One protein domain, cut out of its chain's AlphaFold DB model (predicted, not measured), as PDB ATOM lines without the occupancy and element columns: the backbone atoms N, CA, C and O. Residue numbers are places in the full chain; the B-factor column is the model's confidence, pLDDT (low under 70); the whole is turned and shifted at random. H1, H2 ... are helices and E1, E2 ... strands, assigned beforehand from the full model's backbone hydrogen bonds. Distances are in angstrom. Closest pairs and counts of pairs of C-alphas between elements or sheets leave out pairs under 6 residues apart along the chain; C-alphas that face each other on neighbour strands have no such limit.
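This is residues 43 to 88 of the 124 residues of the protein "Integrase core domain-containing protein" of Selenihalanaerobacter shriftii (UniProt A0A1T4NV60). A long two-stranded hairpin, E1 and E2, reaches out at one end of the domain, where its tip, residues 52 to 57, sticks out free. Toward the other end the short strand E3 joins E2 to make a small three-stranded sheet, and one helix, H1, only grazes that sheet. The printed part has 46 residues, with three named strands and one named helix in the order E1, E2, H1, E3; the class is mixed, helices and strands. The sheet's order is E1, E2, E3, and it is mixed, with E1 and E2 antiparallel and E2 and E3 parallel. The whole is only just compact, close to loose, with a radius of gyration of the C-alphas of 11.0 A, and its outline is elongated, with spans of 34, 22 and 14 A.

E2, residues 56 to 63, is the inner strand of the sheet. E1, residues 47 to 53, is its antiparallel neighbour at 149 degrees, and the two form a hairpin. Across this pair N 51 and O 58 are 2.9 A apart and N 60 and O 49 are 2.8 A apart, both within hydrogen-bond range. E3, residues 84 to 87, is the parallel neighbour of E2 at 36 degrees; N 61 and O 84 are 2.8 A apart, within hydrogen-bond range, and the facing C-alphas 62 and 86 are 4.7 A apart. E1 and E3 are the edge strands and are apart. H1, residues 72 to 80, is on the sheet but only grazes it, with its residues 74 to 79. The closest C-alphas of H1 and E3 are those of Leu 78 and Asn 84, 6.8 A apart. In H1 every O i to N i+4 pair is within hydrogen-bond range. E2, H1 and E3 form a strand-helix-strand unit, two parallel neighbour strands with a helix between them along the chain, and its crossover is right-handed.

E2 measures 22.2 A from C-alpha 56 at (-22.751, 2.235, -37.911) to C-alpha 63. E1 measures 18.8 A and begins at C-alpha 47, at (-6.611, -9.113, -38.982). H1 measures 12.2 A. E3 measures 10.0 A and ends at C-alpha 87, at (-5.272, -3.376, -48.764).

The two C-alphas farthest apart are those of Gly 55 and Asn 67, at 34.3 A. The links E1 to E2 and H1 to E3 are tight, the link E2 to H1 is short, and no link is long. The printed part has no cut. The mean pLDDT of the printed part is 83.3, and residues 43 to 46 are under 70.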
ATOM      1  N   VAL A  43      -8.748 -22.244 -44.686       63.03
ATOM      2  CA  VAL A  43      -8.866 -21.270 -43.597       63.03
ATOM      3  C   VAL A  43      -8.008 -20.049 -43.902       63.03
ATOM      4  O   VAL A  43      -6.810 -20.152 -44.165       63.03
ATOM      5  N   VAL A  44      -8.622 -18.868 -43.830       63.66
ATOM      6  CA  VAL A  44      -7.935 -17.584 -43.997       63.66
ATOM      7  C   VAL A  44      -7.843 -16.910 -42.638       63.66
ATOM      8  O   VAL A  44      -8.857 -16.542 -42.048       63.66
ATOM      9  N   VAL A  45      -6.617 -16.743 -42.147       63.38
ATOM     10  CA  VAL A  45      -6.334 -16.000 -40.917       63.38
ATOM     11  C   VAL A  45      -5.803 -14.628 -41.308       63.38
ATOM     12  O   VAL A  45      -4.777 -14.515 -41.974       63.38
ATOM     13  N   SER A  46      -6.524 -13.581 -40.932       68.69
ATOM     14  CA  SER A  46      -6.140 -12.192 -41.178       68.69
ATOM     15  C   SER A  46      -6.744 -11.297 -40.098       68.69
ATOM     16  O   SER A  46      -7.709 -11.676 -39.425       68.69
ATOM     17  N   ASP A  47      -6.150 -10.119 -39.924       70.38
ATOM     18  CA  ASP A  47      -6.611  -9.113 -38.982       70.38
ATOM     19  C   ASP A  47      -7.973  -8.554 -39.417       70.38
ATOM     20  O   ASP A  47      -8.100  -7.753 -40.351       70.38
ATOM     21  N   LEU A  48      -9.010  -8.993 -38.706       79.62
ATOM     22  CA  LEU A  48     -10.351  -8.439 -38.791       79.62
ATOM     23  C   LEU A  48     -10.515  -7.375 -37.707       79.62
ATOM     24  O   LEU A  48     -10.475  -7.668 -36.512       79.62
ATOM     25  N   THR A  49     -10.744  -6.137 -38.128       81.88
ATOM     26  CA  THR A  49     -11.067  -5.021 -37.239       81.88
ATOM     27  C   THR A  49     -12.474  -4.505 -37.512       81.88
ATOM     28  O   THR A  49     -13.124  -4.889 -38.486       81.88
ATOM     29  N   TYR A  50     -12.978  -3.634 -36.649       86.31
ATOM     30  CA  TYR A  50     -14.272  -2.993 -36.828       86.31
ATOM     31  C   TYR A  50     -14.182  -1.519 -36.447       86.31
ATOM     32  O   TYR A  50     -13.538  -1.143 -35.469       86.31
ATOM     33  N   VAL A  51     -14.827  -0.665 -37.237       86.88
ATOM     34  CA  VAL A  51     -14.796   0.789 -37.052       86.88
ATOM     35  C   VAL A  51     -16.207   1.359 -37.056       86.88
ATOM     36  O   VAL A  51     -17.064   0.932 -37.836       86.88
ATOM     37  N   ASN A  52     -16.465   2.333 -36.185       88.62
ATOM     38  CA  ASN A  52     -17.730   3.056 -36.181       88.62
ATOM     39  C   ASN A  52     -17.641   4.249 -37.135       88.62
ATOM     40  O   ASN A  52     -16.801   5.130 -36.961       88.62
ATOM     41  N   VAL A  53     -18.518   4.291 -38.134       87.00
ATOM     42  CA  VAL A  53     -18.623   5.409 -39.073       87.00
ATOM     43  C   VAL A  53     -20.063   5.895 -39.065       87.00
ATOM     44  O   VAL A  53     -20.974   5.162 -39.445       87.00
ATOM     45  N   LYS A  54     -20.270   7.144 -38.629       90.62
ATOM     46  CA  LYS A  54     -21.595   7.791 -38.566       90.62
ATOM     47  C   LYS A  54     -22.651   6.950 -37.825       90.62
ATOM     48  O   LYS A  54     -23.793   6.859 -38.266       90.62
ATOM     49  N   GLY A  55     -22.266   6.308 -36.721       90.50
ATOM     50  CA  GLY A  55     -23.179   5.511 -35.898       90.50
ATOM     51  C   GLY A  55     -23.422   4.086 -36.402       90.50
ATOM     52  O   GLY A  55     -24.266   3.393 -35.842       90.50
ATOM     53  N   LYS A  56     -22.693   3.621 -37.424       88.88
ATOM     54  CA  LYS A  56     -22.751   2.235 -37.911       88.88
ATOM     55  C   LYS A  56     -21.397   1.551 -37.765       88.88
ATOM     56  O   LYS A  56     -20.374   2.116 -38.147       88.88
ATOM     57  N   TRP A  57     -21.401   0.331 -37.234       89.62
ATOM     58  CA  TRP A  57     -20.215  -0.520 -37.175       89.62
ATOM     59  C   TRP A  57     -19.969  -1.175 -38.530       89.62
ATOM     60  O   TRP A  57     -20.884  -1.746 -39.117       89.62
ATOM     61  N   ASN A  58     -18.736  -1.076 -39.021       87.00
ATOM     62  CA  ASN A  58     -18.300  -1.684 -40.272       87.00
ATOM     63  C   ASN A  58     -17.115  -2.594 -39.978       87.00
ATOM     64  O   ASN A  58     -16.148  -2.153 -39.354       87.00
ATOM     65  N   TYR A  59     -17.186  -3.835 -40.444       90.56
ATOM     66  CA  TYR A  59     -16.078  -4.776 -40.355       90.56
ATOM     67  C   TYR A  59     -15.094  -4.521 -41.491       90.56
ATOM     68  O   TYR A  59     -15.494  -4.341 -42.644       90.56
ATOM     69  N   ILE A  60     -13.809  -4.500 -41.158       88.38
ATOM     70  CA  ILE A  60     -12.719  -4.284 -42.099       88.38
ATOM     71  C   ILE A  60     -11.719  -5.424 -41.965       88.38
ATOM     72  O   ILE A  60     -11.131  -5.613 -40.903       88.38
ATOM     73  N   LEU A  61     -11.496  -6.144 -43.059       87.31
ATOM     74  CA  LEU A  61     -10.387  -7.080 -43.187       87.31
ATOM     75  C   LEU A  61      -9.180  -6.335 -43.758       87.31
ATOM     76  O   LEU A  61      -9.276  -5.796 -44.866       87.31
ATOM     77  N   HIS A  62      -8.065  -6.295 -43.029       84.25
ATOM     78  CA  HIS A  62      -6.815  -5.749 -43.555       84.25
ATOM     79  C   HIS A  62      -5.897  -6.874 -44.037       84.25
ATOM     80  O   HIS A  62      -5.518  -7.755 -43.268       84.25
ATOM     81  N   THR A  63      -5.540  -6.844 -45.321       80.56
ATOM     82  CA  THR A  63      -4.599  -7.799 -45.922       80.56
ATOM     83  C   THR A  63      -3.564  -7.064 -46.757       80.56
ATOM     84  O   THR A  63      -3.815  -5.975 -47.285       80.56
ATOM     85  N   ASP A  64      -2.412  -7.691 -46.960       79.00
ATOM     86  CA  ASP A  64      -1.510  -7.259 -48.017       79.00
ATOM     87  C   ASP A  64      -2.072  -7.629 -49.409       79.00
ATOM     88  O   ASP A  64      -3.235  -8.017 -49.579       79.00
ATOM     89  N   ARG A  65      -1.250  -7.421 -50.442       79.69
ATOM     90  CA  ARG A  65      -1.594  -7.720 -51.842       79.69
ATOM     91  C   ARG A  65      -1.032  -9.062 -52.319       79.69
ATOM     92  O   ARG A  65      -0.912  -9.246 -53.533       79.69
ATOM     93  N   GLY A  66      -0.650  -9.944 -51.399       78.25
ATOM     94  CA  GLY A  66      -0.172 -11.285 -51.693       78.25
ATOM     95  C   GLY A  66      -1.181 -12.079 -52.523       78.25
ATOM     96  O   GLY A  66      -2.393 -11.843 -52.476       78.25
ATOM     97  N   ASN A  67      -0.679 -13.014 -53.328       78.25
ATOM     98  CA  ASN A  67      -1.539 -13.860 -54.157       78.25
ATOM     99  C   ASN A  67      -2.401 -14.801 -53.301       78.25
ATOM    100  O   ASN A  67      -3.502 -15.155 -53.711       78.25
ATOM    101  N   GLU A  68      -1.934 -15.143 -52.103       75.94
ATOM    102  CA  GLU A  68      -2.646 -15.914 -51.086       75.94
ATOM    103  C   GLU A  68      -4.013 -15.300 -50.723       75.94
ATOM    104  O   GLU A  68      -5.000 -16.024 -50.587       75.94
ATOM    105  N   PHE A  69      -4.114 -13.966 -50.681       77.31
ATOM    106  CA  PHE A  69      -5.361 -13.243 -50.391       77.31
ATOM    107  C   PHE A  69      -6.162 -12.882 -51.649       77.31
ATOM    108  O   PHE A  69      -7.235 -12.275 -51.571       77.31
ATOM    109  N   LYS A  70      -5.656 -13.251 -52.830       81.31
ATOM    110  CA  LYS A  70      -6.249 -12.949 -54.134       81.31
ATOM    111  C   LYS A  70      -6.957 -14.178 -54.702       81.31
ATOM    112  O   LYS A  70      -6.585 -14.704 -55.750       81.31
ATOM    113  N   ASN A  71      -8.010 -14.620 -54.022       83.00
ATOM    114  CA  ASN A  71      -8.827 -15.741 -54.473       83.00
ATOM    115  C   ASN A  71     -10.330 -15.408 -54.455       83.00
ATOM    116  O   ASN A  71     -10.796 -14.540 -53.714       83.00
ATOM    117  N   LYS A  72     -11.098 -16.108 -55.301       86.00
ATOM    118  CA  LYS A  72     -12.544 -15.875 -55.449       86.00
ATOM    119  C   LYS A  72     -13.332 -16.234 -54.187       86.00
ATOM    120  O   LYS A  72     -14.365 -15.618 -53.946       86.00
ATOM    121  N   ALA A  73     -12.862 -17.209 -53.409       84.56
ATOM    122  CA  ALA A  73     -13.533 -17.648 -52.189       84.56
ATOM    123  C   ALA A  73     -13.531 -16.537 -51.127       84.56
ATOM    124  O   ALA A  73     -14.579 -16.219 -50.575       84.56
ATOM    125  N   ILE A  74     -12.394 -15.863 -50.927       85.06
ATOM    126  CA  ILE A  74     -12.251 -14.697 -50.047       85.06
ATOM    127  C   ILE A  74     -13.149 -13.560 -50.524       85.06
ATOM    128  O   ILE A  74     -13.883 -12.983 -49.724       85.06
ATOM    129  N   ASP A  75     -13.140 -13.243 -51.821       86.50
ATOM    130  CA  ASP A  75     -13.989 -12.174 -52.359       86.50
ATOM    131  C   ASP A  75     -15.487 -12.462 -52.135       86.50
ATOM    132  O   ASP A  75     -16.253 -11.562 -51.784       86.50
ATOM    133  N   GLN A  76     -15.911 -13.719 -52.306       87.94
ATOM    134  CA  GLN A  76     -17.283 -14.152 -52.034       87.94
ATOM    135  C   GLN A  76     -17.618 -14.082 -50.543       87.94
ATOM    136  O   GLN A  76     -18.662 -13.534 -50.192       87.94
ATOM    137  N   LEU A  77     -16.728 -14.567 -49.675       87.94
ATOM    138  CA  LEU A  77     -16.877 -14.525 -48.221       87.94
ATOM    139  C   LEU A  77     -17.077 -13.087 -47.729       87.94
ATOM    140  O   LEU A  77     -18.063 -12.779 -47.061       87.94
ATOM    141  N   LEU A  78     -16.179 -12.183 -48.123       89.81
ATOM    142  CA  LEU A  78     -16.241 -10.769 -47.757       89.81
ATOM    143  C   LEU A  78     -17.554 -10.124 -48.200       89.81
ATOM    144  O   LEU A  78     -18.149  -9.346 -47.455       89.81
ATOM    145  N   LYS A  79     -18.046 -10.490 -49.386       88.81
ATOM    146  CA  LYS A  79     -19.326 -10.006 -49.900       88.81
ATOM    147  C   LYS A  79     -20.513 -10.534 -49.089       88.81
ATOM    148  O   LYS A  79     -21.400  -9.750 -48.768       88.81
ATOM    149  N   VAL A  80     -20.533 -11.828 -48.759       90.75
ATOM    150  CA  VAL A  80     -21.610 -12.459 -47.974       90.75
ATOM    151  C   VAL A  80     -21.708 -11.833 -46.584       90.75
ATOM    152  O   VAL A  80     -22.797 -11.470 -46.148       90.75
ATOM    153  N   PHE A  81     -20.571 -11.637 -45.919       86.94
ATOM    154  CA  PHE A  81     -20.524 -11.072 -44.571       86.94
ATOM    155  C   PHE A  81     -20.517  -9.539 -44.536       86.94
ATOM    156  O   PHE A  81     -20.440  -8.956 -43.458       86.94
ATOM    157  N   SER A  82     -20.622  -8.871 -45.692       87.94
ATOM    158  CA  SER A  82     -20.556  -7.405 -45.800       87.94
ATOM    159  C   SER A  82     -19.315  -6.811 -45.114       87.94
ATOM    160  O   SER A  82     -19.385  -5.778 -44.450       87.94
ATOM    161  N   ILE A  83     -18.174  -7.490 -45.262       90.25
ATOM    162  CA  ILE A  83     -16.882  -7.069 -44.722       90.25
ATOM    163  C   ILE A  83     -16.138  -6.288 -45.800       90.25
ATOM    164  O   ILE A  83     -15.938  -6.755 -46.924       90.25
ATOM    165  N   ASN A  84     -15.673  -5.096 -45.444       87.94
ATOM    166  CA  ASN A  84     -14.880  -4.267 -46.333       87.94
ATOM    167  C   ASN A  84     -13.420  -4.720 -46.307       87.94
ATOM    168  O   ASN A  84     -12.845  -4.940 -45.248       87.94
ATOM    169  N   ARG A  85     -12.777  -4.804 -47.471       87.94
ATOM    170  CA  ARG A  85     -11.341  -5.101 -47.548       87.94
ATOM    171  C   ARG A  85     -10.524  -3.820 -47.621       87.94
ATOM    172  O   ARG A  85     -10.761  -2.980 -48.487       87.94
ATOM    173  N   SER A  86      -9.533  -3.711 -46.748       86.88
ATOM    174  CA  SER A  86      -8.481  -2.701 -46.782       86.88
ATOM    175  C   SER A  86      -7.181  -3.370 -47.215       86.88
ATOM    176  O   SER A  86      -6.796  -4.385 -46.644       86.88
ATOM    177  N   LEU A  87      -6.519  -2.824 -48.235       84.94
ATOM    178  CA  LEU A  87      -5.272  -3.376 -48.764       84.94
ATOM    179  C   LEU A  87      -4.099  -2.469 -48.418       84.94
ATOM    180  O   LEU A  87      -4.204  -1.251 -48.583       84.94
ATOM    181  N   SER A  88      -2.958  -3.060 -48.067       81.12
ATOM    182  CA  SER A  88      -1.695  -2.325 -47.940       81.12
ATOM    183  C   SER A  88      -1.369  -1.534 -49.217       81.12
ATOM    184  O   SER A  88      -1.705  -1.923 -50.353       81.12
TER     185      SER A  88